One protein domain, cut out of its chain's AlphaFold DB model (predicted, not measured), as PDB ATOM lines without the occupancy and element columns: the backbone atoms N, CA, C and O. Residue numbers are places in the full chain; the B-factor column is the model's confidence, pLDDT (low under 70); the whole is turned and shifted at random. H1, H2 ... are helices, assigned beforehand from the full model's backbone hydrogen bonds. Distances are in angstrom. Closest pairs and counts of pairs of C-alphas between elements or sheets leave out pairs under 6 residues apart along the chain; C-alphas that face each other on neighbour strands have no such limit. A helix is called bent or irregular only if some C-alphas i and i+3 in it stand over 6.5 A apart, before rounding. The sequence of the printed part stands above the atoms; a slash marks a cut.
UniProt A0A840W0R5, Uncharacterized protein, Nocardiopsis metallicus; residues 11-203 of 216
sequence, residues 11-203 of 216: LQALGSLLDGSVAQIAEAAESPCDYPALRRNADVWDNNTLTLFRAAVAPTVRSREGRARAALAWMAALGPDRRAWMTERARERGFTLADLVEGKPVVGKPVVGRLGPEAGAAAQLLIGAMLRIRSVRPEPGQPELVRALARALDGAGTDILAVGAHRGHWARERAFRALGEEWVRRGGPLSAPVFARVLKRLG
ATOM      1  N   LEU A  11      22.564   2.455  85.250       95.69
ATOM      2  CA  LEU A  11      23.330   2.779  84.052       95.69
ATOM      3  C   LEU A  11      24.600   3.561  84.399       95.69
ATOM      4  O   LEU A  11      25.674   3.228  83.900       95.69
ATOM      5  N   GLN A  12      24.482   4.557  85.280       96.19
ATOM      6  CA  GLN A  12      25.616   5.358  85.735       96.19
ATOM      7  C   GLN A  12      26.626   4.505  86.507       96.19
ATOM      8  O   GLN A  12      27.828   4.619  86.267       96.19
ATOM      9  N   ALA A  13      26.150   3.608  87.375       95.88
ATOM     10  CA  ALA A  13      27.006   2.664  88.086       95.88
ATOM     11  C   ALA A  13      27.771   1.747  87.120       95.88
ATOM     12  O   ALA A  13      28.980   1.576  87.253       95.88
ATOM     13  N   LEU A  14      27.090   1.206  86.101       96.25
ATOM     14  CA  LEU A  14      27.717   0.352  85.094       96.25
ATOM     15  C   LEU A  14      28.796   1.099  84.294       96.25
ATOM     16  O   LEU A  14      29.877   0.555  84.095       96.25
ATOM     17  N   GLY A  15      28.536   2.344  83.876       97.19
ATOM     18  CA  GLY A  15      29.554   3.189  83.237       97.19
ATOM     19  C   GLY A  15      30.731   3.494  84.172       97.19
ATOM     20  O   GLY A  15      31.885   3.334  83.788       97.19
ATOM     21  N   SER A  16      30.447   3.822  85.433       96.62
ATOM     22  CA  SER A  16      31.472   4.148  86.435       96.62
ATOM     23  C   SER A  16      32.393   2.968  86.755       96.62
ATOM     24  O   SER A  16      33.580   3.172  87.006       96.62
ATOM     25  N   LEU A  17      31.872   1.734  86.727       96.69
ATOM     26  CA  LEU A  17      32.685   0.524  86.872       96.69
ATOM     27  C   LEU A  17      33.668   0.349  85.704       96.69
ATOM     28  O   LEU A  17      34.773  -0.144  85.923       96.69
ATOM     29  N   LEU A  18      33.288   0.736  84.477       97.81
ATOM     30  CA  LEU A  18      34.201   0.694  83.329       97.81
ATOM     31  C   LEU A  18      35.316   1.720  83.512       97.81
ATOM     32  O   LEU A  18      36.485   1.355  83.420       97.81
ATOM     33  N   ASP A  19      34.960   2.956  83.856       97.75
ATOM     34  CA  ASP A  19      35.934   4.029  84.082       97.75
ATOM     35  C   ASP A  19      36.922   3.665  85.200       97.75
ATOM     36  O   ASP A  19      38.131   3.822  85.051       97.75
ATOM     37  N   GLY A  20      36.429   3.105  86.312       96.31
ATOM     38  CA  GLY A  20      37.287   2.616  87.395       96.31
ATOM     39  C   GLY A  20      38.201   1.464  86.975       96.31
ATOM     40  O   GLY A  20      39.367   1.436  87.357       96.31
ATOM     41  N   SER A  21      37.704   0.539  86.154       97.19
ATOM     42  CA  SER A  21      38.509  -0.575  85.648       97.19
ATOM     43  C   SER A  21      39.621  -0.108  84.705       97.19
ATOM     44  O   SER A  21      40.744  -0.591  84.812       97.19
ATOM     45  N   VAL A  22      39.341   0.859  83.824       98.19
ATOM     46  CA  VAL A  22      40.349   1.454  82.930       98.19
ATOM     47  C   VAL A  22      41.428   2.194  83.724       98.19
ATOM     48  O   VAL A  22      42.611   2.001  83.445       98.19
ATOM     49  N   ALA A  23      41.048   2.971  84.742       97.56
ATOM     50  CA  ALA A  23      42.008   3.641  85.620       97.56
ATOM     51  C   ALA A  23      42.931   2.633  86.334       97.56
ATOM     52  O   ALA A  23      44.150   2.771  86.292       97.56
ATOM     53  N   GLN A  24      42.374   1.546  86.878       96.81
ATOM     54  CA  GLN A  24      43.160   0.490  87.535       96.81
ATOM     55  C   GLN A  24      44.065  -0.278  86.569       96.81
ATOM     56  O   GLN A  24      45.132  -0.741  86.958       96.81
ATOM     57  N   ILE A  25      43.664  -0.419  85.303       98.06
ATOM     58  CA  ILE A  25      44.529  -0.976  84.257       98.06
ATOM     59  C   ILE A  25      45.727  -0.053  84.004       98.06
ATOM     60  O   ILE A  25      46.833  -0.555  83.820       98.06
ATOM     61  N   ALA A  26      45.525   1.267  83.982       98.06
ATOM     62  CA  ALA A  26      46.624   2.216  83.828       98.06
ATOM     63  C   ALA A  26      47.599   2.125  85.010       98.06
ATOM     64  O   ALA A  26      48.795   1.963  84.789       98.06
ATOM     65  N   GLU A  27      47.080   2.140  86.241       97.50
ATOM     66  CA  GLU A  27      47.872   2.017  87.473       97.50
ATOM     67  C   GLU A  27      48.653   0.698  87.531       97.50
ATOM     68  O   GLU A  27      49.854   0.692  87.781       97.50
ATOM     69  N   ALA A  28      48.007  -0.433  87.235       97.81
ATOM     70  CA  ALA A  28      48.650  -1.746  87.246       97.81
ATOM     71  C   ALA A  28      49.699  -1.929  86.134       97.81
ATOM     72  O   ALA A  28      50.480  -2.879  86.181       97.81
ATOM     73  N   ALA A  29      49.719  -1.051  85.129       97.88
ATOM     74  CA  ALA A  29      50.738  -1.037  84.085       97.88
ATOM     75  C   ALA A  29      51.954  -0.158  84.433       97.88
ATOM     76  O   ALA A  29      52.881  -0.067  83.626       97.88
ATOM     77  N   GLU A  30      51.971   0.488  85.602       96.31
ATOM     78  CA  GLU A  30      53.161   1.167  86.119       96.31
ATOM     79  C   GLU A  30      54.238   0.171  86.578       96.31
ATOM     80  O   GLU A  30      54.006  -1.030  86.624       96.31
ATOM     81  N   SER A  31      55.460   0.644  86.847       90.00
ATOM     82  CA  SER A  31      56.593  -0.225  87.197       90.00
ATOM     83  C   SER A  31      56.692  -0.463  88.715       90.00
ATOM     84  O   SER A  31      56.781   0.520  89.454       90.00
ATOM     85  N   PRO A  32      56.762  -1.721  89.200       94.31
ATOM     86  CA  PRO A  32      56.669  -2.968  88.437       94.31
ATOM     87  C   PRO A  32      55.223  -3.291  88.015       94.31
ATOM     88  O   PRO A  32      54.290  -3.129  88.795       94.31
ATOM     89  N   CYS A  33      55.054  -3.814  86.796       96.62
ATOM     90  CA  CYS A  33      53.737  -4.101  86.216       96.62
ATOM     91  C   CYS A  33      53.040  -5.284  86.915       96.62
ATOM     92  O   CYS A  33      53.582  -6.391  86.970       96.62
ATOM     93  N   ASP A  34      51.791  -5.094  87.353       97.56
ATOM     94  CA  ASP A  34      50.930  -6.125  87.950       97.56
ATOM     95  C   ASP A  34      50.057  -6.800  86.874       97.56
ATOM     96  O   ASP A  34      48.884  -6.482  86.657       97.56
ATOM     97  N   TYR A  35      50.640  -7.777  86.172       96.69
ATOM     98  CA  TYR A  35      49.942  -8.552  85.139       96.69
ATOM     99  C   TYR A  35      48.666  -9.265  85.636       96.69
ATOM    100  O   TYR A  35      47.667  -9.270  84.903       96.69
ATOM    101  N   PRO A  36      48.635  -9.871  86.842       96.25
ATOM    102  CA  PRO A  36      47.392 -10.373  87.421       96.25
ATOM    103  C   PRO A  36      46.285  -9.314  87.536       96.25
ATOM    104  O   PRO A  36      45.142  -9.606  87.167       96.25
ATOM    105  N   ALA A  37      46.588  -8.097  87.997       95.75
ATOM    106  CA  ALA A  37      45.605  -7.015  88.083       95.75
ATOM    107  C   ALA A  37      45.119  -6.553  86.704       95.75
ATOM    108  O   ALA A  37      43.912  -6.356  86.532       95.75
ATOM    109  N   LEU A  38      46.008  -6.467  85.707       97.12
ATOM    110  CA  LEU A  38      45.620  -6.183  84.319       97.12
ATOM    111  C   LEU A  38      44.597  -7.195  83.802       97.12
ATOM    112  O   LEU A  38      43.551  -6.820  83.266       97.12
ATOM    113  N   ARG A  39      44.873  -8.491  84.003       95.62
ATOM    114  CA  ARG A  39      43.983  -9.573  83.570       95.62
ATOM    115  C   ARG A  39      42.632  -9.500  84.270       95.62
ATOM    116  O   ARG A  39      41.615  -9.568  83.585       95.62
ATOM    117  N   ARG A  40      42.617  -9.359  85.601       93.75
ATOM    118  CA  ARG A  40      41.375  -9.299  86.392       93.75
ATOM    119  C   ARG A  40      40.484  -8.134  85.964       93.75
ATOM    120  O   ARG A  40      39.293  -8.342  85.761       93.75
ATOM    121  N   ASN A  41      41.054  -6.941  85.786       95.69
ATOM    122  CA  ASN A  41      40.289  -5.760  85.387       95.69
ATOM    123  C   ASN A  41      39.751  -5.873  83.953       95.69
ATOM    124  O   ASN A  41      38.569  -5.636  83.715       95.69
ATOM    125  N   ALA A  42      40.577  -6.308  82.999       96.25
ATOM    126  CA  ALA A  42      40.154  -6.419  81.604       96.25
ATOM    127  C   ALA A  42      39.133  -7.548  81.358       96.25
ATOM    128  O   ALA A  42      38.239  -7.408  80.520       96.25
ATOM    129  N   ASP A  43      39.230  -8.660  82.096       93.88
ATOM    130  CA  ASP A  43      38.319  -9.810  81.980       93.88
ATOM    131  C   ASP A  43      36.869  -9.479  82.363       93.88
ATOM    132  O   ASP A  43      35.923 -10.079  81.855       93.88
ATOM    133  N   VAL A  44      36.659  -8.476  83.219       92.94
ATOM    134  CA  VAL A  44      35.303  -8.000  83.509       92.94
ATOM    135  C   VAL A  44      34.671  -7.370  82.270       92.94
ATOM    136  O   VAL A  44      33.455  -7.397  82.150       92.94
ATOM    137  N   TRP A  45      35.424  -6.821  81.319       94.50
ATOM    138  CA  TRP A  45      34.829  -6.038  80.234       94.50
ATOM    139  C   TRP A  45      34.782  -6.754  78.894       94.50
ATOM    140  O   TRP A  45      33.857  -6.491  78.124       94.50
ATOM    141  N   ASP A  46      35.664  -7.709  78.614       84.06
ATOM    142  CA  ASP A  46      35.681  -8.397  77.316       84.06
ATOM    143  C   ASP A  46      34.333  -9.071  76.964       84.06
ATOM    144  O   ASP A  46      33.857  -8.991  75.832       84.06
ATOM    145  N   ASN A  47      33.652  -9.636  77.963       83.75
ATOM    146  CA  ASN A  47      32.354 -10.284  77.821       83.75
ATOM    147  C   ASN A  47      31.171  -9.352  78.116       83.75
ATOM    148  O   ASN A  47      30.051  -9.630  77.671       83.75
ATOM    149  N   ASN A  48      31.400  -8.239  78.814       91.56
ATOM    150  CA  ASN A  48      30.336  -7.383  79.350       91.56
ATOM    151  C   ASN A  48      30.208  -6.053  78.589       91.56
ATOM    152  O   ASN A  48      29.210  -5.352  78.714       91.56
ATOM    153  N   THR A  49      31.142  -5.737  77.693       95.19
ATOM    154  CA  THR A  49      31.095  -4.517  76.869       95.19
ATOM    155  C   THR A  49      29.774  -4.376  76.113       95.19
ATOM    156  O   THR A  49      29.127  -3.330  76.146       95.19
ATOM    157  N   LEU A  50      29.317  -5.449  75.456       94.31
ATOM    158  CA  LEU A  50      28.080  -5.399  74.672       94.31
ATOM    159  C   LEU A  50      26.846  -5.104  75.533       94.31
ATOM    160  O   LEU A  50      25.889  -4.524  75.021       94.31
ATOM    161  N   THR A  51      26.828  -5.511  76.807       94.25
ATOM    162  CA  THR A  51      25.677  -5.257  77.683       94.25
ATOM    163  C   THR A  51      25.622  -3.784  78.087       94.25
ATOM    164  O   THR A  51      24.539  -3.204  78.022       94.25
ATOM    165  N   LEU A  52      26.769  -3.147  78.361       96.50
ATOM    166  CA  LEU A  52      26.862  -1.697  78.584       96.50
ATOM    167  C   LEU A  52      26.368  -0.904  77.367       96.50
ATOM    168  O   LEU A  52      25.459  -0.087  77.502       96.50
ATOM    169  N   PHE A  53      26.886  -1.184  76.166       97.31
ATOM    170  CA  PHE A  53      26.449  -0.478  74.954       97.31
ATOM    171  C   PHE A  53      24.943  -0.652  74.708       97.31
ATOM    172  O   PHE A  53      24.235   0.318  74.445       97.31
ATOM    173  N   ARG A  54      24.413  -1.876  74.846       95.62
ATOM    174  CA  ARG A  54      22.972  -2.147  74.683       95.62
ATOM    175  C   ARG A  54      22.110  -1.453  75.733       95.62
ATOM    176  O   ARG A  54      20.964  -1.104  75.426       95.62
ATOM    177  N   ALA A  55      22.620  -1.288  76.951       95.19
ATOM    178  CA  ALA A  55      21.955  -0.512  77.985       95.19
ATOM    179  C   ALA A  55      21.952   0.974  77.612       95.19
ATOM    180  O   ALA A  55      20.881   1.569  77.582       95.19
ATOM    181  N   ALA A  56      23.095   1.540  77.216       96.25
ATOM    182  CA  ALA A  56      23.236   2.954  76.865       96.25
ATOM    183  C   ALA A  56      22.346   3.381  75.684       96.25
ATOM    184  O   ALA A  56      21.725   4.444  75.725       96.25
ATOM    185  N   VAL A  57      22.215   2.541  74.651       95.88
ATOM    186  CA  VAL A  57      21.424   2.871  73.448       95.88
ATOM    187  C   VAL A  57      19.936   2.532  73.555       95.88
ATOM    188  O   VAL A  57      19.198   2.702  72.581       95.88
ATOM    189  N   ALA A  58      19.460   2.035  74.702       93.81
ATOM    190  CA  ALA A  58      18.050   1.685  74.849       93.81
ATOM    191  C   ALA A  58      17.145   2.926  74.665       93.81
ATOM    192  O   ALA A  58      17.543   4.044  75.016       93.81
ATOM    193  N   PRO A  59      15.929   2.753  74.109       91.19
ATOM    194  CA  PRO A  59      15.124   3.868  73.603       91.19
ATOM    195  C   PRO A  59      14.550   4.772  74.696       91.19
ATOM    196  O   PRO A  59      14.298   5.944  74.443       91.19
ATOM    197  N   THR A  60      14.351   4.249  75.908       91.12
ATOM    198  CA  THR A  60      13.765   4.992  77.031       91.12
ATOM    199  C   THR A  60      14.662   4.900  78.256       91.12
ATOM    200  O   THR A  60      15.330   3.883  78.444       91.12
ATOM    201  N   VAL A  61      14.629   5.915  79.127       91.62
ATOM    202  CA  VAL A  61      15.364   5.915  80.408       91.62
ATOM    203  C   VAL A  61      15.062   4.645  81.209       91.62
ATOM    204  O   VAL A  61      15.982   3.945  81.623       91.62
ATOM    205  N   ARG A  62      13.780   4.264  81.319       90.88
ATOM    206  CA  ARG A  62      13.354   3.027  81.993       90.88
ATOM    207  C   ARG A  62      14.000   1.778  81.388       90.88
ATOM    208  O   ARG A  62      14.450   0.909  82.128       90.88
ATOM    209  N   SER A  63      14.063   1.676  80.059       91.06
ATOM    210  CA  SER A  63      14.712   0.545  79.386       91.06
ATOM    211  C   SER A  63      16.228   0.534  79.583       91.06
ATOM    212  O   SER A  63      16.796  -0.550  79.705       91.06
ATOM    213  N   ARG A  64      16.888   1.701  79.621       93.44
ATOM    214  CA  ARG A  64      18.335   1.792  79.880       93.44
ATOM    215  C   ARG A  64      18.661   1.300  81.283       93.44
ATOM    216  O   ARG A  64      19.486   0.407  81.437       93.44
ATOM    217  N   GLU A  65      17.925   1.805  82.270       93.50
ATOM    218  CA  GLU A  65      18.047   1.405  83.670       93.50
ATOM    219  C   GLU A  65      17.750  -0.085  83.866       93.50
ATOM    220  O   GLU A  65      18.523  -0.798  84.497       93.50
ATOM    221  N   GLY A  66      16.668  -0.601  83.272       91.44
ATOM    222  CA  GLY A  66      16.339  -2.028  83.342       91.44
ATOM    223  C   GLY A  66      17.430  -2.926  82.751       91.44
ATOM    224  O   GLY A  66      17.805  -3.926  83.361       91.44
ATOM    225  N   ARG A  67      17.991  -2.557  81.589       92.81
ATOM    226  CA  ARG A  67      19.095  -3.306  80.964       92.81
ATOM    227  C   ARG A  67      20.389  -3.206  81.765       92.81
ATOM    228  O   ARG A  67      21.096  -4.204  81.862       92.81
ATOM    229  N   ALA A  68      20.685  -2.045  82.344       93.81
ATOM    230  CA  ALA A  68      21.858  -1.860  83.186       93.81
ATOM    231  C   ALA A  68      21.770  -2.692  84.472       93.81
ATOM    232  O   ALA A  68      22.728  -3.392  84.792       93.81
ATOM    233  N   ARG A  69      20.610  -2.726  85.148       93.50
ATOM    234  CA  ARG A  69      20.382  -3.626  86.296       93.50
ATOM    235  C   ARG A  69      20.570  -5.088  85.915       93.50
ATOM    236  O   ARG A  69      21.284  -5.810  86.600       93.50
ATOM    237  N   ALA A  70      19.989  -5.515  84.791       92.00
ATOM    238  CA  ALA A  70      20.150  -6.886  84.312       92.00
ATOM    239  C   ALA A  70      21.619  -7.223  84.002       92.00
ATOM    240  O   ALA A  70      22.074  -8.325  84.302       92.00
ATOM    241  N   ALA A  71      22.371  -6.276  83.430       92.88
ATOM    242  CA  ALA A  71      23.803  -6.424  83.195       92.88
ATOM    243  C   ALA A  71      24.577  -6.556  84.511       92.88
ATOM    244  O   ALA A  71      25.313  -7.524  84.663       92.88
ATOM    245  N   LEU A  72      24.367  -5.652  85.473       94.25
ATOM    246  CA  LEU A  72      25.019  -5.692  86.784       94.25
ATOM    247  C   LEU A  72      24.708  -6.991  87.540       94.25
ATOM    248  O   LEU A  72      25.624  -7.636  88.045       94.25
ATOM    249  N   ALA A  73      23.441  -7.409  87.567       92.75
ATOM    250  CA  ALA A  73      23.017  -8.645  88.215       92.75
ATOM    251  C   ALA A  73      23.672  -9.877  87.574       92.75
ATOM    252  O   ALA A  73      24.196 -10.735  88.282       92.75
ATOM    253  N   TRP A  74      23.703  -9.943  86.238       91.69
ATOM    254  CA  TRP A  74      24.375 -11.026  85.522       91.69
ATOM    255  C   TRP A  74      25.889 -11.023  85.775       91.69
ATOM    256  O   TRP A  74      26.450 -12.065  86.097       91.69
ATOM    257  N   MET A  75      26.550  -9.862  85.721       92.50
ATOM    258  CA  MET A  75      27.983  -9.729  86.013       92.50
ATOM    259  C   MET A  75      28.328 -10.204  87.432       92.50
ATOM    260  O   MET A  75      29.281 -10.963  87.609       92.50
ATOM    261  N   ALA A  76      27.520  -9.817  88.422       92.12
ATOM    262  CA  ALA A  76      27.676 -10.205  89.823       92.12
ATOM    263  C   ALA A  76      27.304 -11.674  90.107       92.12
ATOM    264  O   ALA A  76      27.578 -12.179  91.197       92.12
ATOM    265  N   ALA A  77      26.649 -12.363  89.169       90.94
ATOM    266  CA  ALA A  77      26.319 -13.784  89.270       90.94
ATOM    267  C   ALA A  77      27.417 -14.702  88.702       90.94
ATOM    268  O   ALA A  77      27.354 -15.910  88.902       90.94
ATOM    269  N   LEU A  78      28.432 -14.155  88.022       88.75
ATOM    270  CA  LEU A  78      29.504 -14.946  87.394       88.75
ATOM    271  C   LEU A  78      30.551 -15.475  88.392       88.75
ATOM    272  O   LEU A  78      31.399 -16.271  88.002       88.75
ATOM    273  N   GLY A  79      30.506 -15.054  89.659       90.12
ATOM    274  CA  GLY A  79      31.338 -15.611  90.729       90.12
ATOM    275  C   GLY A  79      31.458 -14.694  91.955       90.12
ATOM    276  O   GLY A  79      31.231 -13.483  91.837       90.12
ATOM    277  N   PRO A  80      31.824 -15.247  93.129       90.62
ATOM    278  CA  PRO A  80      31.947 -14.491  94.376       90.62
ATOM    279  C   PRO A  80      33.033 -13.410  94.304       90.62
ATOM    280  O   PRO A  80      32.764 -12.269  94.669       90.62
ATOM    281  N   ASP A  81      34.203 -13.716  93.739       90.00
ATOM    282  CA  ASP A  81      35.310 -12.756  93.617       90.00
ATOM    283  C   ASP A  81      34.927 -11.553  92.754       90.00
ATOM    284  O   ASP A  81      35.171 -10.400  93.112       90.00
ATOM    285  N   ARG A  82      34.250 -11.807  91.626       90.12
ATOM    286  CA  ARG A  82      33.754 -10.743  90.747       90.12
ATOM    287  C   ARG A  82      32.704  -9.889  91.450       90.12
ATOM    288  O   ARG A  82      32.731  -8.670  91.312       90.12
ATOM    289  N   ARG A  83      31.796 -10.501  92.216       92.44
ATOM    290  CA  ARG A  83      30.806  -9.771  93.016       92.44
ATOM    291  C   ARG A  83      31.467  -8.905  94.088       92.44
ATOM    292  O   ARG A  83      31.055  -7.756  94.245       92.44
ATOM    293  N   ALA A  84      32.466  -9.427  94.797       92.44
ATOM    294  CA  ALA A  84      33.210  -8.681  95.808       92.44
ATOM    295  C   ALA A  84      33.911  -7.471  95.173       92.44
ATOM    296  O   ALA A  84      33.689  -6.344  95.612       92.44
ATOM    297  N   TRP A  85      34.622  -7.692  94.059       91.69
ATOM    298  CA  TRP A  85      35.247  -6.623  93.276       91.69
ATOM    299  C   TRP A  85      34.221  -5.568  92.839       91.69
ATOM    300  O   TRP A  85      34.400  -4.384  93.106       91.69
ATOM    301  N   MET A  86      33.096  -5.970  92.236       93.69
ATOM    302  CA  MET A  86      32.053  -5.024  91.809       93.69
ATOM    303  C   MET A  86      31.475  -4.228  92.983       93.69
ATOM    304  O   MET A  86      31.179  -3.049  92.824       93.69
ATOM    305  N   THR A  87      31.301  -4.861  94.146       94.25
ATOM    306  CA  THR A  87      30.758  -4.218  95.353       94.25
ATOM    307  C   THR A  87      31.700  -3.141  95.873       94.25
ATOM    308  O   THR A  87      31.267  -2.018  96.130       94.25
ATOM    309  N   GLU A  88      32.987  -3.462  95.987       94.00
ATOM    310  CA  GLU A  88      34.016  -2.526  96.433       94.00
ATOM    311  C   GLU A  88      34.114  -1.321  95.488       94.00
ATOM    312  O   GLU A  88      34.006  -0.176  95.927       94.00
ATOM    313  N   ARG A  89      34.206  -1.583  94.180       92.56
ATOM    314  CA  ARG A  89      34.321  -0.548  93.145       92.56
ATOM    315  C   ARG A  89      33.067   0.321  93.031       92.56
ATOM    316  O   ARG A  89      33.169   1.533  92.867       92.56
ATOM    317  N   ALA A  90      31.876  -0.272  93.132       92.25
ATOM    318  CA  ALA A  90      30.624   0.482  93.160       92.25
ATOM    319  C   ALA A  90      30.584   1.428  94.371       92.25
ATOM    320  O   ALA A  90      30.267   2.609  94.213       92.25
ATOM    321  N   ARG A  91      30.986   0.940  95.553       93.56
ATOM    322  CA  ARG A  91      31.011   1.720  96.799       93.56
ATOM    323  C   ARG A  91      31.956   2.915  96.717       93.56
ATOM    324  O   ARG A  91      31.572   4.008  97.119       93.56
ATOM    325  N   GLU A  92      33.153   2.735  96.162       92.06
ATOM    326  CA  GLU A  92      34.117   3.826  95.923       92.06
ATOM    327  C   GLU A  92      33.551   4.944  95.040       92.06
ATOM    328  O   GLU A  92      33.993   6.087  95.116       92.06
ATOM    329  N   ARG A  93      32.551   4.625  94.214       90.19
ATOM    330  CA  ARG A  93      31.860   5.571  93.332       90.19
ATOM    331  C   ARG A  93      30.494   6.008  93.863       90.19
ATOM    332  O   ARG A  93      29.725   6.618  93.129       90.19
ATOM    333  N   GLY A  94      30.202   5.725  95.133       92.31
ATOM    334  CA  GLY A  94      28.979   6.168  95.799       92.31
ATOM    335  C   GLY A  94      27.735   5.347  95.452       92.31
ATOM    336  O   GLY A  94      26.623   5.836  95.637       92.31
ATOM    337  N   PHE A  95      27.907   4.116  94.961       92.56
ATOM    338  CA  PHE A  95      26.817   3.191  94.659       92.56
ATOM    339  C   PHE A  95      26.817   1.986  95.601       92.56
ATOM    340  O   PHE A  95      27.865   1.441  95.943       92.56
ATOM    341  N   THR A  96      25.630   1.485  95.926       92.88
ATOM    342  CA  THR A  96      25.465   0.197  96.609       92.88
ATOM    343  C   THR A  96      25.083  -0.860  95.582       92.88
ATOM    344  O   THR A  96      24.010  -0.781  94.990       92.88
ATOM    345  N   LEU A  97      25.933  -1.869  95.352       91.44
ATOM    346  CA  LEU A  97      25.621  -2.900  94.354       91.44
ATOM    347  C   LEU A  97      24.315  -3.640  94.678       91.44
ATOM    348  O   LEU A  97      23.561  -3.919  93.753       91.44
ATOM    349  N   ALA A  98      24.038  -3.917  95.959       89.50
ATOM    350  CA  ALA A  98      22.808  -4.578  96.402       89.50
ATOM    351  C   ALA A  98      21.553  -3.816  95.937       89.50
ATOM    352  O   ALA A  98      20.752  -4.382  95.198       89.50
ATOM    353  N   ASP A  99      21.470  -2.516  96.231       88.69
ATOM    354  CA  ASP A  99      20.357  -1.643  95.825       88.69
ATOM    355  C   ASP A  99      20.162  -1.593  94.296       88.69
ATOM    356  O   ASP A  99      19.063  -1.353  93.792       88.69
ATOM    357  N   LEU A 100      21.234  -1.812  93.526       88.31
ATOM    358  CA  LEU A 100      21.200  -1.796  92.061       88.31
ATOM    359  C   LEU A 100      20.775  -3.130  91.440       88.31
ATOM    360  O   LEU A 100      20.283  -3.136  90.308       88.31
ATOM    361  N   VAL A 101      20.994  -4.250  92.133       85.19
ATOM    362  CA  VAL A 101      20.737  -5.605  91.612       85.19
ATOM    363  C   VAL A 101      19.588  -6.324  92.315       85.19
ATOM    364  O   VAL A 101      19.258  -7.435  91.904       85.19
ATOM    365  N   GLU A 102      18.966  -5.716  93.331       70.25
ATOM    366  CA  GLU A 102      17.776  -6.258  93.991       70.25
ATOM    367  C   GLU A 102      16.665  -6.556  92.971       70.25
ATOM    368  O   GLU A 102      16.141  -5.678  92.277       70.25
ATOM    369  N   GLY A 103      16.340  -7.843  92.838       62.06
ATOM    370  CA  GLY A 103      15.409  -8.357  91.841       62.06
ATOM    371  C   GLY A 103      15.721  -9.797  91.434       62.06
ATOM    372  O   GLY A 103      16.769 -10.347  91.768       62.06
ATOM    373  N   LYS A 104      14.770 -10.431  90.732       52.66
ATOM    374  CA  LYS A 104      14.824 -11.849  90.327       52.66
ATOM    375  C   LYS A 104      16.171 -12.226  89.675       52.66
ATOM    376  O   LYS A 104      16.697 -11.426  88.899       52.66
ATOM    377  N   PRO A 105      16.678 -13.455  89.904       55.91
ATOM    378  CA  PRO A 105      17.886 -13.945  89.249       55.91
ATOM    379  C   PRO A 105      17.786 -13.774  87.731       55.91
ATOM    380  O   PRO A 105      16.808 -14.201  87.114       55.91
ATOM    381  N   VAL A 106      18.796 -13.154  87.120       63.47
ATOM    382  CA  VAL A 106      18.878 -13.074  85.660       63.47
ATOM    383  C   VAL A 106      19.401 -14.415  85.152       63.47
ATOM    384  O   VAL A 106      20.581 -14.727  85.302       63.47
ATOM    385  N   VAL A 107      18.519 -15.225  84.565       61.94
ATOM    386  CA  VAL A 107      18.915 -16.458  83.874       61.94
ATOM    387  C   VAL A 107      19.457 -16.084  82.494       61.94
ATOM    388  O   VAL A 107      18.720 -15.603  81.635       61.94
ATOM    389  N   GLY A 108      20.754 -16.309  82.286       68.19
ATOM    390  CA  GLY A 108      21.430 -16.063  81.011       68.19
ATOM    391  C   GLY A 108      21.910 -14.621  80.807       68.19
ATOM    392  O   GLY A 108      21.586 -13.702  81.555       68.19
ATOM    393  N   LYS A 109      22.739 -14.419  79.778       73.69
ATOM    394  CA  LYS A 109      23.282 -13.097  79.444       73.69
ATOM    395  C   LYS A 109      22.149 -12.177  78.962       73.69
ATOM    396  O   LYS A 109      21.379 -12.598  78.099       73.69
ATOM    397  N   PRO A 110      22.058 -10.915  79.420       76.56
ATOM    398  CA  PRO A 110      21.069  -9.972  78.908       76.56
ATOM    399  C   PRO A 110      21.392  -9.608  77.450       76.56
ATOM    400  O   PRO A 110      22.183  -8.711  77.152       76.56
ATOM    401  N   VAL A 111      20.792 -10.342  76.513       64.88
ATOM    402  CA  VAL A 111      20.919 -10.124  75.068       64.88
ATOM    403  C   VAL A 111      19.625  -9.501  74.564       64.88
ATOM    404  O   VAL A 111      18.771 -10.179  74.005       64.88
ATOM    405  N   VAL A 112      19.452  -8.194  74.766       71.25
ATOM    406  CA  VAL A 112      18.297  -7.486  74.195       71.25
ATOM    407  C   VAL A 112      18.764  -6.295  73.372       71.25
ATOM    408  O   VAL A 112      19.405  -5.378  73.883       71.25
ATOM    409  N   GLY A 113      18.399  -6.304  72.090       75.75
ATOM    410  CA  GLY A 113      18.662  -5.228  71.139       75.75
ATOM    411  C   GLY A 113      19.909  -5.443  70.279       75.75
ATOM    412  O   GLY A 113      20.968  -5.876  70.746       75.75
ATOM    413  N   ARG A 114      19.773  -5.109  68.993       87.31
ATOM    414  CA  ARG A 114      20.886  -5.023  68.047       87.31
ATOM    415  C   ARG A 114      21.535  -3.640  68.198       87.31
ATOM    416  O   ARG A 114      20.822  -2.651  68.348       87.31
ATOM    417  N   LEU A 115      22.864  -3.585  68.214       93.25
ATOM    418  CA  LEU A 115      23.583  -2.314  68.120       93.25
ATOM    419  C   LEU A 115      23.547  -1.840  66.666       93.25
ATOM    420  O   LEU A 115      23.561  -2.672  65.754       93.25
ATOM    421  N   GLY A 116      23.498  -0.525  66.462       94.25
ATOM    422  CA  GLY A 116      23.780   0.050  65.153       94.25
ATOM    423  C   GLY A 116      25.234  -0.216  64.736       94.25
ATOM    424  O   GLY A 116      26.045  -0.659  65.558       94.25
ATOM    425  N   PRO A 117      25.571  -0.021  63.454       95.50
ATOM    426  CA  PRO A 117      26.884  -0.361  62.914       95.50
ATOM    427  C   PRO A 117      28.043   0.378  63.607       95.50
ATOM    428  O   PRO A 117      29.072  -0.236  63.885       95.50
ATOM    429  N   GLU A 118      27.885   1.662  63.927       97.25
ATOM    430  CA  GLU A 118      28.911   2.485  64.576       97.25
ATOM    431  C   GLU A 118      29.011   2.179  66.072       97.25
ATOM    432  O   GLU A 118      30.111   1.973  66.583       97.25
ATOM    433  N   ALA A 119      27.874   2.040  66.762       97.12
ATOM    434  CA  ALA A 119      27.854   1.587  68.155       97.12
ATOM    435  C   ALA A 119      28.486   0.190  68.305       97.12
ATOM    436  O   ALA A 119      29.230  -0.074  69.249       97.12
ATOM    437  N   GLY A 120      28.215  -0.707  67.354       96.44
ATOM    438  CA  GLY A 120      28.821  -2.032  67.284       96.44
ATOM    439  C   GLY A 120      30.329  -1.973  67.038       96.44
ATOM    440  O   GLY A 120      31.071  -2.700  67.693       96.44
ATOM    441  N   ALA A 121      30.802  -1.096  66.150       96.88
ATOM    442  CA  ALA A 121      32.230  -0.918  65.905       96.88
ATOM    443  C   ALA A 121      32.966  -0.362  67.133       96.88
ATOM    444  O   ALA A 121      33.994  -0.919  67.516       96.88
ATOM    445  N   ALA A 122      32.416   0.662  67.793       97.94
ATOM    446  CA  ALA A 122      32.961   1.191  69.043       97.94
ATOM    447  C   ALA A 122      33.018   0.103  70.129       97.94
ATOM    448  O   ALA A 122      34.066  -0.114  70.735       97.94
ATOM    449  N   ALA A 123      31.944  -0.675  70.305       97.38
ATOM    450  CA  ALA A 123      31.949  -1.800  71.238       97.38
ATOM    451  C   ALA A 123      33.062  -2.816  70.926       97.38
ATOM    452  O   ALA A 123      33.738  -3.294  71.834       97.38
ATOM    453  N   GLN A 124      33.300  -3.117  69.649       97.00
ATOM    454  CA  GLN A 124      34.352  -4.047  69.232       97.00
ATOM    455  C   GLN A 124      35.766  -3.484  69.416       97.00
ATOM    456  O   GLN A 124      36.685  -4.259  69.688       97.00
ATOM    457  N   LEU A 125      35.963  -2.164  69.306       97.75
ATOM    458  CA  LEU A 125      37.237  -1.522  69.650       97.75
ATOM    459  C   LEU A 125      37.548  -1.708  71.137       97.75
ATOM    460  O   LEU A 125      38.646  -2.155  71.472       97.75
ATOM    461  N   LEU A 126      36.565  -1.455  72.008       98.44
ATOM    462  CA  LEU A 126      36.719  -1.642  73.451       98.44
ATOM    463  C   LEU A 126      36.955  -3.122  73.805       98.44
ATOM    464  O   LEU A 126      37.895  -3.430  74.531       98.44
ATOM    465  N   ILE A 127      36.195  -4.057  73.217       97.44
ATOM    466  CA  ILE A 127      36.417  -5.509  73.385       97.44
ATOM    467  C   ILE A 127      37.822  -5.904  72.927       97.44
ATOM    468  O   ILE A 127      38.522  -6.630  73.627       97.44
ATOM    469  N   GLY A 128      38.258  -5.429  71.758       97.06
ATOM    470  CA  GLY A 128      39.583  -5.727  71.220       97.06
ATOM    471  C   GLY A 128      40.714  -5.225  72.117       97.06
ATOM    472  O   GLY A 128      41.692  -5.948  72.317       97.06
ATOM    473  N   ALA A 129      40.565  -4.027  72.686       98.00
ATOM    474  CA  ALA A 129      41.501  -3.473  73.658       98.00
ATOM    475  C   ALA A 129      41.530  -4.298  74.954       98.00
ATOM    476  O   ALA A 129      42.607  -4.723  75.372       98.00
ATOM    477  N   MET A 130      40.366  -4.612  75.535       98.19
ATOM    478  CA  MET A 130      40.268  -5.418  76.759       98.19
ATOM    479  C   MET A 130      40.846  -6.823  76.566       98.19
ATOM    480  O   MET A 130      41.644  -7.287  77.379       98.19
ATOM    481  N   LEU A 131      40.553  -7.480  75.441       97.31
ATOM    482  CA  LEU A 131      41.169  -8.761  75.091       97.31
ATOM    483  C   LEU A 131      42.688  -8.642  74.958       97.31
ATOM    484  O   LEU A 131      43.411  -9.509  75.449       97.31
ATOM    485  N   ARG A 132      43.188  -7.573  74.325       97.50
ATOM    486  CA  ARG A 132      44.633  -7.369  74.185       97.50
ATOM    487  C   ARG A 132      45.304  -7.208  75.543       97.50
ATOM    488  O   ARG A 132      46.325  -7.865  75.734       97.50
ATOM    489  N   ILE A 133      44.740  -6.393  76.438       97.88
ATOM    490  CA  ILE A 133      45.230  -6.171  77.809       97.88
ATOM    491  C   ILE A 133      45.221  -7.489  78.590       97.88
ATOM    492  O   ILE A 133      46.240  -7.876  79.155       97.88
ATOM    493  N   ARG A 134      44.115  -8.244  78.541       96.88
ATOM    494  CA  ARG A 134      43.977  -9.539  79.231       96.88
ATOM    495  C   ARG A 134      45.031 -10.566  78.804       96.88
ATOM    496  O   ARG A 134      45.449 -11.407  79.603       96.88
ATOM    497  N   SER A 135      45.431 -10.513  77.536       96.56
ATOM    498  CA  SER A 135      46.392 -11.429  76.918       96.56
ATOM    499  C   SER A 135      47.852 -10.978  77.013       96.56
ATOM    500  O   SER A 135      48.720 -11.674  76.486       96.56
ATOM    501  N   VAL A 136      48.144  -9.836  77.642       95.81
ATOM    502  CA  VAL A 136      49.521  -9.365  77.834       95.81
ATOM    503  C   VAL A 136      50.334 -10.368  78.666       95.81
ATOM    504  O   VAL A 136      49.834 -10.971  79.619       95.81
ATOM    505  N   ARG A 137      51.605 -10.537  78.288       94.62
ATOM    506  CA  ARG A 137      52.615 -11.340  78.987       94.62
ATOM    507  C   ARG A 137      53.762 -10.447  79.488       94.62
ATOM    508  O   ARG A 137      53.863  -9.315  79.010       94.62
ATOM    509  N   PRO A 138      54.618 -10.932  80.408       94.12
ATOM    510  CA  PRO A 138      55.791 -10.208  80.899       94.12
ATOM    511  C   PRO A 138      56.891 -10.059  79.840       94.12
ATOM    512  O   PRO A 138      57.912 -10.735  79.878       94.12
ATOM    513  N   GLU A 139      56.657  -9.191  78.859       93.69
ATOM    514  CA  GLU A 139      57.584  -8.902  77.764       93.69
ATOM    515  C   GLU A 139      57.868  -7.391  77.689       93.69
ATOM    516  O   GLU A 139      56.993  -6.584  78.037       93.69
ATOM    517  N   PRO A 140      59.058  -6.983  77.206       93.25
ATOM    518  CA  PRO A 140      59.381  -5.575  76.989       93.25
ATOM    519  C   PRO A 140      58.341  -4.863  76.110       93.25
ATOM    520  O   PRO A 140      57.840  -5.434  75.140       93.25
ATOM    521  N   GLY A 141      58.008  -3.608  76.432       93.56
ATOM    522  CA  GLY A 141      57.073  -2.789  75.648       93.56
ATOM    523  C   GLY A 141      55.584  -3.043  75.927       93.56
ATOM    524  O   GLY A 141      54.720  -2.298  75.454       93.56
ATOM    525  N   GLN A 142      55.241  -4.108  76.661       96.25
ATOM    526  CA  GLN A 142      53.842  -4.431  76.950       96.25
ATOM    527  C   GLN A 142      53.187  -3.451  77.933       96.25
ATOM    528  O   GLN A 142      52.052  -3.051  77.656       96.25
ATOM    529  N   PRO A 143      53.842  -3.024  79.032       97.12
ATOM    530  CA  PRO A 143      53.267  -2.015  79.921       97.12
ATOM    531  C   PRO A 143      52.975  -0.691  79.195       97.12
ATOM    532  O   PRO A 143      51.926  -0.082  79.394       97.12
ATOM    533  N   GLU A 144      53.836  -0.267  78.267       97.62
ATOM    534  CA  GLU A 144      53.647   0.934  77.439       97.62
ATOM    535  C   GLU A 144      52.418   0.812  76.535       97.62
ATOM    536  O   GLU A 144      51.613   1.743  76.445       97.62
ATOM    537  N   LEU A 145      52.239  -0.347  75.892       97.81
ATOM    538  CA  LEU A 145      51.048  -0.631  75.093       97.81
ATOM    539  C   LEU A 145      49.778  -0.611  75.954       97.81
ATOM    540  O   LEU A 145      48.762  -0.062  75.527       97.81
ATOM    541  N   VAL A 146      49.815  -1.200  77.150       98.31
ATOM    542  CA  VAL A 146      48.667  -1.208  78.065       98.31
ATOM    543  C   VAL A 146      48.316   0.208  78.500       98.31
ATOM    544  O   VAL A 146      47.152   0.583  78.399       98.31
ATOM    545  N   ARG A 147      49.301   1.032  78.877       98.38
ATOM    546  CA  ARG A 147      49.082   2.449  79.208       98.38
ATOM    547  C   ARG A 147      48.515   3.236  78.027       98.38
ATOM    548  O   ARG A 147      47.647   4.083  78.217       98.38
ATOM    549  N   ALA A 148      48.953   2.942  76.800       98.44
ATOM    550  CA  ALA A 148      48.377   3.536  75.594       98.44
ATOM    551  C   ALA A 148      46.907   3.136  75.383       98.44
ATOM    552  O   ALA A 148      46.079   3.998  75.096       98.44
ATOM    553  N   LEU A 149      46.562   1.859  75.577       98.56
ATOM    554  CA  LEU A 149      45.177   1.384  75.500       98.56
ATOM    555  C   LEU A 149      44.307   1.939  76.636       98.56
ATOM    556  O   LEU A 149      43.165   2.306  76.389       98.56
ATOM    557  N   ALA A 150      44.832   2.043  77.858       98.44
ATOM    558  CA  ALA A 150      44.108   2.620  78.986       98.44
ATOM    559  C   ALA A 150      43.815   4.108  78.752       98.44
ATOM    560  O   ALA A 150      42.669   4.526  78.850       98.44
ATOM    561  N   ARG A 151      44.813   4.884  78.307       98.44
ATOM    562  CA  ARG A 151      44.631   6.286  77.897       98.44
ATOM    563  C   ARG A 151      43.624   6.444  76.757       98.44
ATOM    564  O   ARG A 151      42.851   7.397  76.757       98.44
ATOM    565  N   ALA A 152      43.630   5.531  75.784       98.44
ATOM    566  CA  ALA A 152      42.649   5.539  74.700       98.44
ATOM    567  C   ALA A 152      41.212   5.461  75.232       98.44
ATOM    568  O   ALA A 152      40.327   6.103  74.679       98.44
ATOM    569  N   LEU A 153      41.004   4.674  76.290       98.56
ATOM    570  CA  LEU A 153      39.700   4.352  76.865       98.56
ATOM    571  C   LEU A 153      39.379   5.135  78.144       98.56
ATOM    572  O   LEU A 153      38.410   4.806  78.827       98.56
ATOM    573  N   ASP A 154      40.181   6.136  78.494       98.31
ATOM    574  CA  ASP A 154      39.949   6.936  79.692       98.31
ATOM    575  C   ASP A 154      38.573   7.621  79.615       98.31
ATOM    576  O   ASP A 154      38.215   8.201  78.587       98.31
ATOM    577  N   GLY A 155      37.757   7.481  80.661       98.06
ATOM    578  CA  GLY A 155      36.369   7.960  80.671       98.06
ATOM    579  C   GLY A 155      35.403   7.249  79.705       98.06
ATOM    580  O   GLY A 155      34.297   7.745  79.480       98.06
ATOM    581  N   ALA A 156      35.775   6.101  79.117       98.38
ATOM    582  CA  ALA A 156      34.956   5.409  78.117       98.38
ATOM    583  C   ALA A 156      33.533   5.084  78.594       98.38
ATOM    584  O   ALA A 156      32.593   5.161  77.806       98.38
ATOM    585  N   GLY A 157      33.349   4.720  79.862       98.19
ATOM    586  CA  GLY A 157      32.038   4.497  80.460       98.19
ATOM    587  C   GLY A 157      31.179   5.749  80.380       98.19
ATOM    588  O   GLY A 157      30.090   5.701  79.808       98.19
ATOM    589  N   THR A 158      31.690   6.870  80.884       98.06
ATOM    590  CA  THR A 158      31.027   8.178  80.811       98.06
ATOM    591  C   THR A 158      30.712   8.587  79.364       98.06
ATOM    592  O   THR A 158      29.561   8.928  79.062       98.06
ATOM    593  N   ASP A 159      31.675   8.456  78.449       98.56
ATOM    594  CA  ASP A 159      31.514   8.791  77.029       98.56
ATOM    595  C   ASP A 159      30.408   7.956  76.356       98.56
ATOM    596  O   ASP A 159      29.548   8.490  75.650       98.56
ATOM    597  N   ILE A 160      30.375   6.638  76.602       98.56
ATOM    598  CA  ILE A 160      29.354   5.731  76.047       98.56
ATOM    599  C   ILE A 160      27.951   6.143  76.504       98.56
ATOM    600  O   ILE A 160      27.007   6.101  75.706       98.56
ATOM    601  N   LEU A 161      27.786   6.524  77.775       97.94
ATOM    602  CA  LEU A 161      26.490   6.954  78.300       97.94
ATOM    603  C   LEU A 161      26.038   8.272  77.669       97.94
ATOM    604  O   LEU A 161      24.877   8.380  77.258       97.94
ATOM    605  N   ALA A 162      26.954   9.237  77.547       97.75
ATOM    606  CA  ALA A 162      26.689  10.522  76.909       97.75
ATOM    607  C   ALA A 162      26.264  10.333  75.443       97.75
ATOM    608  O   ALA A 162      25.188  10.781  75.042       97.75
ATOM    609  N   VAL A 163      27.036   9.566  74.669       97.88
ATOM    610  CA  VAL A 163      26.737   9.259  73.262       97.88
ATOM    611  C   VAL A 163      25.423   8.477  73.117       97.88
ATOM    612  O   VAL A 163      24.577   8.802  72.279       97.88
ATOM    613  N   GLY A 164      25.194   7.473  73.968       96.44
ATOM    614  CA  GLY A 164      23.959   6.686  73.982       96.44
ATOM    615  C   GLY A 164      22.703   7.531  74.232       96.44
ATOM    616  O   GLY A 164      21.615   7.194  73.738       96.44
ATOM    617  N   ALA A 165      22.856   8.659  74.936       95.62
ATOM    618  CA  ALA A 165      21.783   9.586  75.260       95.62
ATOM    619  C   ALA A 165      21.300  10.460  74.095       95.62
ATOM    620  O   ALA A 165      20.180  10.972  74.185       95.62
ATOM    621  N   HIS A 166      22.052  10.561  72.993       95.31
ATOM    622  CA  HIS A 166      21.629  11.326  71.819       95.31
ATOM    623  C   HIS A 166      20.264  10.857  71.287       95.31
ATOM    624  O   HIS A 166      19.974   9.658  71.172       95.31
ATOM    625  N   ARG A 167      19.413  11.832  70.945       91.06
ATOM    626  CA  ARG A 167      18.111  11.595  70.310       91.06
ATOM    627  C   ARG A 167      18.300  11.361  68.812       91.06
ATOM    628  O   ARG A 167      19.057  12.068  68.158       91.06
ATOM    629  N   GLY A 168      17.567  10.391  68.271       92.50
ATOM    630  CA  GLY A 168      17.640  10.017  66.860       92.50
ATOM    631  C   GLY A 168      18.755   9.013  66.560       92.50
ATOM    632  O   GLY A 168      19.874   9.106  67.062       92.50
ATOM    633  N   HIS A 169      18.434   8.026  65.723       93.00
ATOM    634  CA  HIS A 169      19.357   6.952  65.353       93.00
ATOM    635  C   HIS A 169      20.635   7.493  64.691       93.00
ATOM    636  O   HIS A 169      21.732   7.179  65.134       93.00
ATOM    637  N   TRP A 170      20.500   8.372  63.695       95.69
ATOM    638  CA  TRP A 170      21.632   8.887  62.920       95.69
ATOM    639  C   TRP A 170      22.611   9.741  63.730       95.69
ATOM    640  O   TRP A 170      23.821   9.601  63.570       95.69
ATOM    641  N   ALA A 171      22.102  10.610  64.608       96.69
ATOM    642  CA  ALA A 171      22.943  11.452  65.456       96.69
ATOM    643  C   ALA A 171      23.765  10.602  66.433       96.69
ATOM    644  O   ALA A 171      24.963  10.821  66.585       96.69
ATOM    645  N   ARG A 172      23.134   9.587  67.033       96.69
ATOM    646  CA  ARG A 172      23.803   8.636  67.923       96.69
ATOM    647  C   ARG A 172      24.861   7.802  67.203       96.69
ATOM    648  O   ARG A 172      25.962   7.672  67.720       96.69
ATOM    649  N   GLU A 173      24.570   7.273  66.015       97.69
ATOM    650  CA  GLU A 173      25.562   6.505  65.246       97.69
ATOM    651  C   GLU A 173      26.757   7.377  64.832       97.69
ATOM    652  O   GLU A 173      27.904   6.964  64.989       97.69
ATOM    653  N   ARG A 174      26.518   8.622  64.399       97.88
ATOM    654  CA  ARG A 174      27.596   9.585  64.122       97.88
ATOM    655  C   ARG A 174      28.448   9.860  65.365       97.88
ATOM    656  O   ARG A 174      29.669   9.900  65.265       97.88
ATOM    657  N   ALA A 175      27.816  10.029  66.523       98.31
ATOM    658  CA  ALA A 175      28.521  10.259  67.777       98.31
ATOM    659  C   ALA A 175      29.337   9.028  68.222       98.31
ATOM    660  O   ALA A 175      30.466   9.186  68.675       98.31
ATOM    661  N   PHE A 176      28.847   7.799  68.011       98.44
ATOM    662  CA  PHE A 176      29.644   6.588  68.259       98.44
ATOM    663  C   PHE A 176      30.824   6.437  67.304       98.44
ATOM    664  O   PHE A 176      31.885   5.976  67.725       98.44
ATOM    665  N   ARG A 177      30.667   6.838  66.038       97.94
ATOM    666  CA  ARG A 177      31.791   6.898  65.101       97.94
ATOM    667  C   ARG A 177      32.878   7.840  65.615       97.94
ATOM    668  O   ARG A 177      34.019   7.410  65.750       97.94
ATOM    669  N   ALA A 178      32.500   9.073  65.955       98.31
ATOM    670  CA  ALA A 178      33.424  10.072  66.485       98.31
ATOM    671  C   ALA A 178      34.109   9.588  67.776       98.31
ATOM    672  O   ALA A 178      35.310   9.771  67.939       98.31
ATOM    673  N   LEU A 179      33.375   8.899  68.659       98.50
ATOM    674  CA  LEU A 179      33.944   8.287  69.862       98.50
ATOM    675  C   LEU A 179      35.013   7.231  69.531       98.50
ATOM    676  O   LEU A 179      36.082   7.220  70.138       98.50
ATOM    677  N   GLY A 180      34.752   6.355  68.557       97.94
ATOM    678  CA  GLY A 180      35.726   5.354  68.118       97.94
ATOM    679  C   GLY A 180      36.986   5.977  67.508       97.94
ATOM    680  O   GLY A 180      38.095   5.544  67.818       97.94
ATOM    681  N   GLU A 181      36.827   7.009  66.677       97.38
ATOM    682  CA  GLU A 181      37.937   7.787  66.105       97.38
ATOM    683  C   GLU A 181      38.766   8.468  67.204       97.38
ATOM    684  O   GLU A 181      39.997   8.423  67.187       97.38
ATOM    685  N   GLU A 182      38.090   9.023  68.207       98.38
ATOM    686  CA  GLU A 182      38.714   9.676  69.350       98.38
ATOM    687  C   GLU A 182      39.532   8.699  70.209       98.38
ATOM    688  O   GLU A 182      40.651   9.026  70.606       98.38
ATOM    689  N   TRP A 183      39.047   7.477  70.447       98.38
ATOM    690  CA  TRP A 183      39.835   6.439  71.129       98.38
ATOM    691  C   TRP A 183      41.095   6.061  70.345       98.38
ATOM    692  O   TRP A 183      42.181   5.959  70.921       98.38
ATOM    693  N   VAL A 184      40.987   5.905  69.020       97.12
ATOM    694  CA  VAL A 184      42.150   5.630  68.160       97.12
ATOM    695  C   VAL A 184      43.175   6.760  68.259       97.12
ATOM    696  O   VAL A 184      44.369   6.494  68.414       97.12
ATOM    697  N   ARG A 185      42.711   8.013  68.225       97.44
ATOM    698  CA  ARG A 185      43.557   9.202  68.337       97.44
ATOM    699  C   ARG A 185      44.252   9.291  69.700       97.44
ATOM    700  O   ARG A 185      45.467   9.473  69.735       97.44
ATOM    701  N   ARG A 186      43.517   9.132  70.809       97.88
ATOM    702  CA  ARG A 186      44.051   9.207  72.187       97.88
ATOM    703  C   ARG A 186      45.084   8.127  72.495       97.88
ATOM    704  O   ARG A 186      46.060   8.390  73.199       97.88
ATOM    705  N   GLY A 187      44.883   6.919  71.975       95.81
ATOM    706  CA  GLY A 187      45.821   5.820  72.186       95.81
ATOM    707  C   GLY A 187      47.151   5.990  71.443       95.81
ATOM    708  O   GLY A 187      48.195   5.523  71.905       95.81
ATOM    709  N   GLY A 188      47.138   6.714  70.320       96.88
ATOM    710  CA  GLY A 188      48.334   7.038  69.553       96.88
ATOM    711  C   GLY A 188      48.968   5.835  68.834       96.88
ATOM    712  O   GLY A 188      48.345   4.774  68.686       96.88
ATOM    713  N   PRO A 189      50.223   5.978  68.364       97.38
ATOM    714  CA  PRO A 189      50.866   4.998  67.482       97.38
ATOM    715  C   PRO A 189      51.005   3.597  68.086       97.38
ATOM    716  O   PRO A 189      50.889   2.609  67.365       97.38
ATOM    717  N   LEU A 190      51.210   3.494  69.403       96.19
ATOM    718  CA  LEU A 190      51.400   2.206  70.075       96.19
ATOM    719  C   LEU A 190      50.134   1.337  70.041       96.19
ATOM    720  O   LEU A 190      50.219   0.135  69.799       96.19
ATOM    721  N   SER A 191      48.949   1.926  70.235       96.12
ATOM    722  CA  SER A 191      47.678   1.187  70.187       96.12
ATOM    723  C   SER A 191      47.101   1.042  68.779       96.12
ATOM    724  O   SER A 191      46.259   0.169  68.554       96.12
ATOM    725  N   ALA A 192      47.531   1.875  67.823       95.19
ATOM    726  CA  ALA A 192      46.972   1.905  66.472       95.19
ATOM    727  C   ALA A 192      46.919   0.519  65.786       95.19
ATOM    728  O   ALA A 192      45.865   0.189  65.234       95.19
ATOM    729  N   PRO A 193      47.941  -0.363  65.881       96.19
ATOM    730  CA  PRO A 193      47.865  -1.709  65.305       96.19
ATOM    731  C   PRO A 193      46.751  -2.583  65.900       96.19
ATOM    732  O   PRO A 193      46.174  -3.420  65.198       96.19
ATOM    733  N   VAL A 194      46.428  -2.404  67.186       96.00
ATOM    734  CA  VAL A 194      45.349  -3.141  67.862       96.00
ATOM    735  C   VAL A 194      44.003  -2.724  67.277       96.00
ATOM    736  O   VAL A 194      43.231  -3.583  66.840       96.00
ATOM    737  N   PHE A 195      43.750  -1.417  67.192       95.19
ATOM    738  CA  PHE A 195      42.507  -0.883  66.640       95.19
ATOM    739  C   PHE A 195      42.367  -1.153  65.140       95.19
ATOM    740  O   PHE A 195      41.308  -1.604  64.703       95.19
ATOM    741  N   ALA A 196      43.439  -1.012  64.358       94.31
ATOM    742  CA  ALA A 196      43.433  -1.331  62.932       94.31
ATOM    743  C   ALA A 196      43.042  -2.796  62.671       94.31
ATOM    744  O   ALA A 196      42.250  -3.088  61.775       94.31
ATOM    745  N   ARG A 197      43.517  -3.743  63.494       94.56
ATOM    746  CA  ARG A 197      43.128  -5.160  63.376       94.56
ATOM    747  C   ARG A 197      41.643  -5.392  63.665       94.56
ATOM    748  O   ARG A 197      41.053  -6.316  63.102       94.56
ATOM    749  N   VAL A 198      41.046  -4.624  64.573       93.00
ATOM    750  CA  VAL A 198      39.601  -4.686  64.839       93.00
ATOM    751  C   VAL A 198      38.833  -4.107  63.655       93.00
ATOM    752  O   VAL A 198      37.981  -4.793  63.100       93.00
ATOM    753  N   LEU A 199      39.186  -2.903  63.203       91.44
ATOM    754  CA  LEU A 199      38.523  -2.236  62.080       91.44
ATOM    755  C   LEU A 199      38.615  -3.050  60.784       91.44
ATOM    756  O   LEU A 199      37.611  -3.210  60.094       91.44
ATOM    757  N   LYS A 200      39.772  -3.659  60.490       91.44
ATOM    758  CA  LYS A 200      39.940  -4.566  59.344       91.44
ATOM    759  C   LYS A 200      38.991  -5.765  59.416       91.44
ATOM    760  O   LYS A 200      38.363  -6.097  58.418       91.44
ATOM    761  N   ARG A 201      38.837  -6.394  60.590       90.44
ATOM    762  CA  ARG A 201      37.893  -7.515  60.789       90.44
ATOM    763  C   ARG A 201      36.433  -7.108  60.608       90.44
ATOM    764  O   ARG A 201      35.613  -7.949  60.265       90.44
ATOM    765  N   LEU A 202      36.120  -5.834  60.824       87.75
ATOM    766  CA  LEU A 202      34.795  -5.269  60.584       87.75
ATOM    767  C   LEU A 202      34.590  -4.797  59.133       87.75
ATOM    768  O   LEU A 202      33.525  -4.265  58.840       87.75
ATOM    769  N   GLY A 203      35.586  -4.944  58.248       86.62
ATOM    770  CA  GLY A 203      35.532  -4.417  56.879       86.62
ATOM    771  C   GLY A 203      35.561  -2.885  56.810       86.62
ATOM    772  O   GLY A 203      35.011  -2.308  55.883       86.62
TER     773      GLY A 203
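What this domain is: This is residues 11 to 203 of the 216 residues of an uncharacterized protein of Nocardiopsis metallicus (UniProt A0A840W0R5). What shape do these atoms make? They make a slab two helices deep: H1, H8, H9 and the arm H10a form one layer, and H2, H3, H7 and the arm H10b the other. H4 covers one end, by residues 11 to 14 of H1, and H5 crosses H1, with short H6 packed on H4 and H5. How do the long helices run, and what is the make-up? H1, H2, H7, H8 and H10a form an up-and-down bundle, each running against the one before it in the chain. The printed part, all helix in class, has 193 residues with ten named helices, H1 to H10 in order; it is compact, with a radius of gyration of the C-alphas of 16.0 A and spans of 47 by 40 by 27 A.

How they stand to each other: Which helix is the hub? H1, residues 11 to 28, touches six others. It forms a hairpin with H2, residues 35 to 46, at a shallow tilt of 26 degrees; their closest C-alphas, of Ile 25 and Leu 38, are 5.3 A apart. With residues 11 to 19 alone it touches H9, residues 156 to 164, closest at the C-alphas of Gly 15 and Gly 157, 3.9 A. What follows H2? H3, residues 49 to 56, and H4, residues 61 to 77, form a hairpin, with closest C-alphas Ala 55 and Arg 64 at 4.7 A. H5, residues 80 to 92, touches H1 with residues 86 to 90 alone, about perpendicular at 81 degrees, the closest C-alphas being Leu 17 and Arg 89, 6.6 A. H6, residues 97 to 101, touches H4 with closest C-alphas Ala 73 and Val 101, 5.1 A. What comes after H6? H7, residues 117 to 134, and H8, residues 142 to 152, form a hairpin but only just touch, with 3 pairs of C-alphas within 8 A, the closest being Ile 133 and Val 146, 6.0 A. H10, residues 169 to 201, was assigned as one helix by its hydrogen bonds but is bent, with C-alphas 186 and 189 9.3 A apart; its arms are H10a, residues 169 to 186, and H10b, residues 189 to 201, itself irregular with C-alphas 190 and 193 7.1 A apart. H10a touches H7 with residues 173 to 180 alone, closest at C-alphas Ala 122 and Gly 180, 5.1 A. How complete are the backbones? O i to N i+4 pairs are within hydrogen-bond range throughout H1, H3, H4, H5, H6, H7, H8, H9 and H10a, against 6 of 8 in H2 and 7 of 9 in H10b.

Where its parts are: Where do the first and last elements lie? H1 begins at C-alpha 11, (23.330, 2.779, 84.052), and H10b ends at C-alpha 201, (37.893, -7.515, 60.789). How long are the longer ones? From first to last C-alpha, H1 measures 25.9 A, H10a 25.7 A, H7 25.4 A and H4 24.2 A.

The domain as a whole: How far does it reach? The two C-alphas farthest apart, Arg 62 and Pro 140, are 47.1 A apart, and the printed part has no cut. Which link is long, and where is confidence low? The link from H6 to H7, of 15 residues, is long; residues 103 to 108 and 111 have pLDDT under 70, against a mean of 93.2 for the printed part.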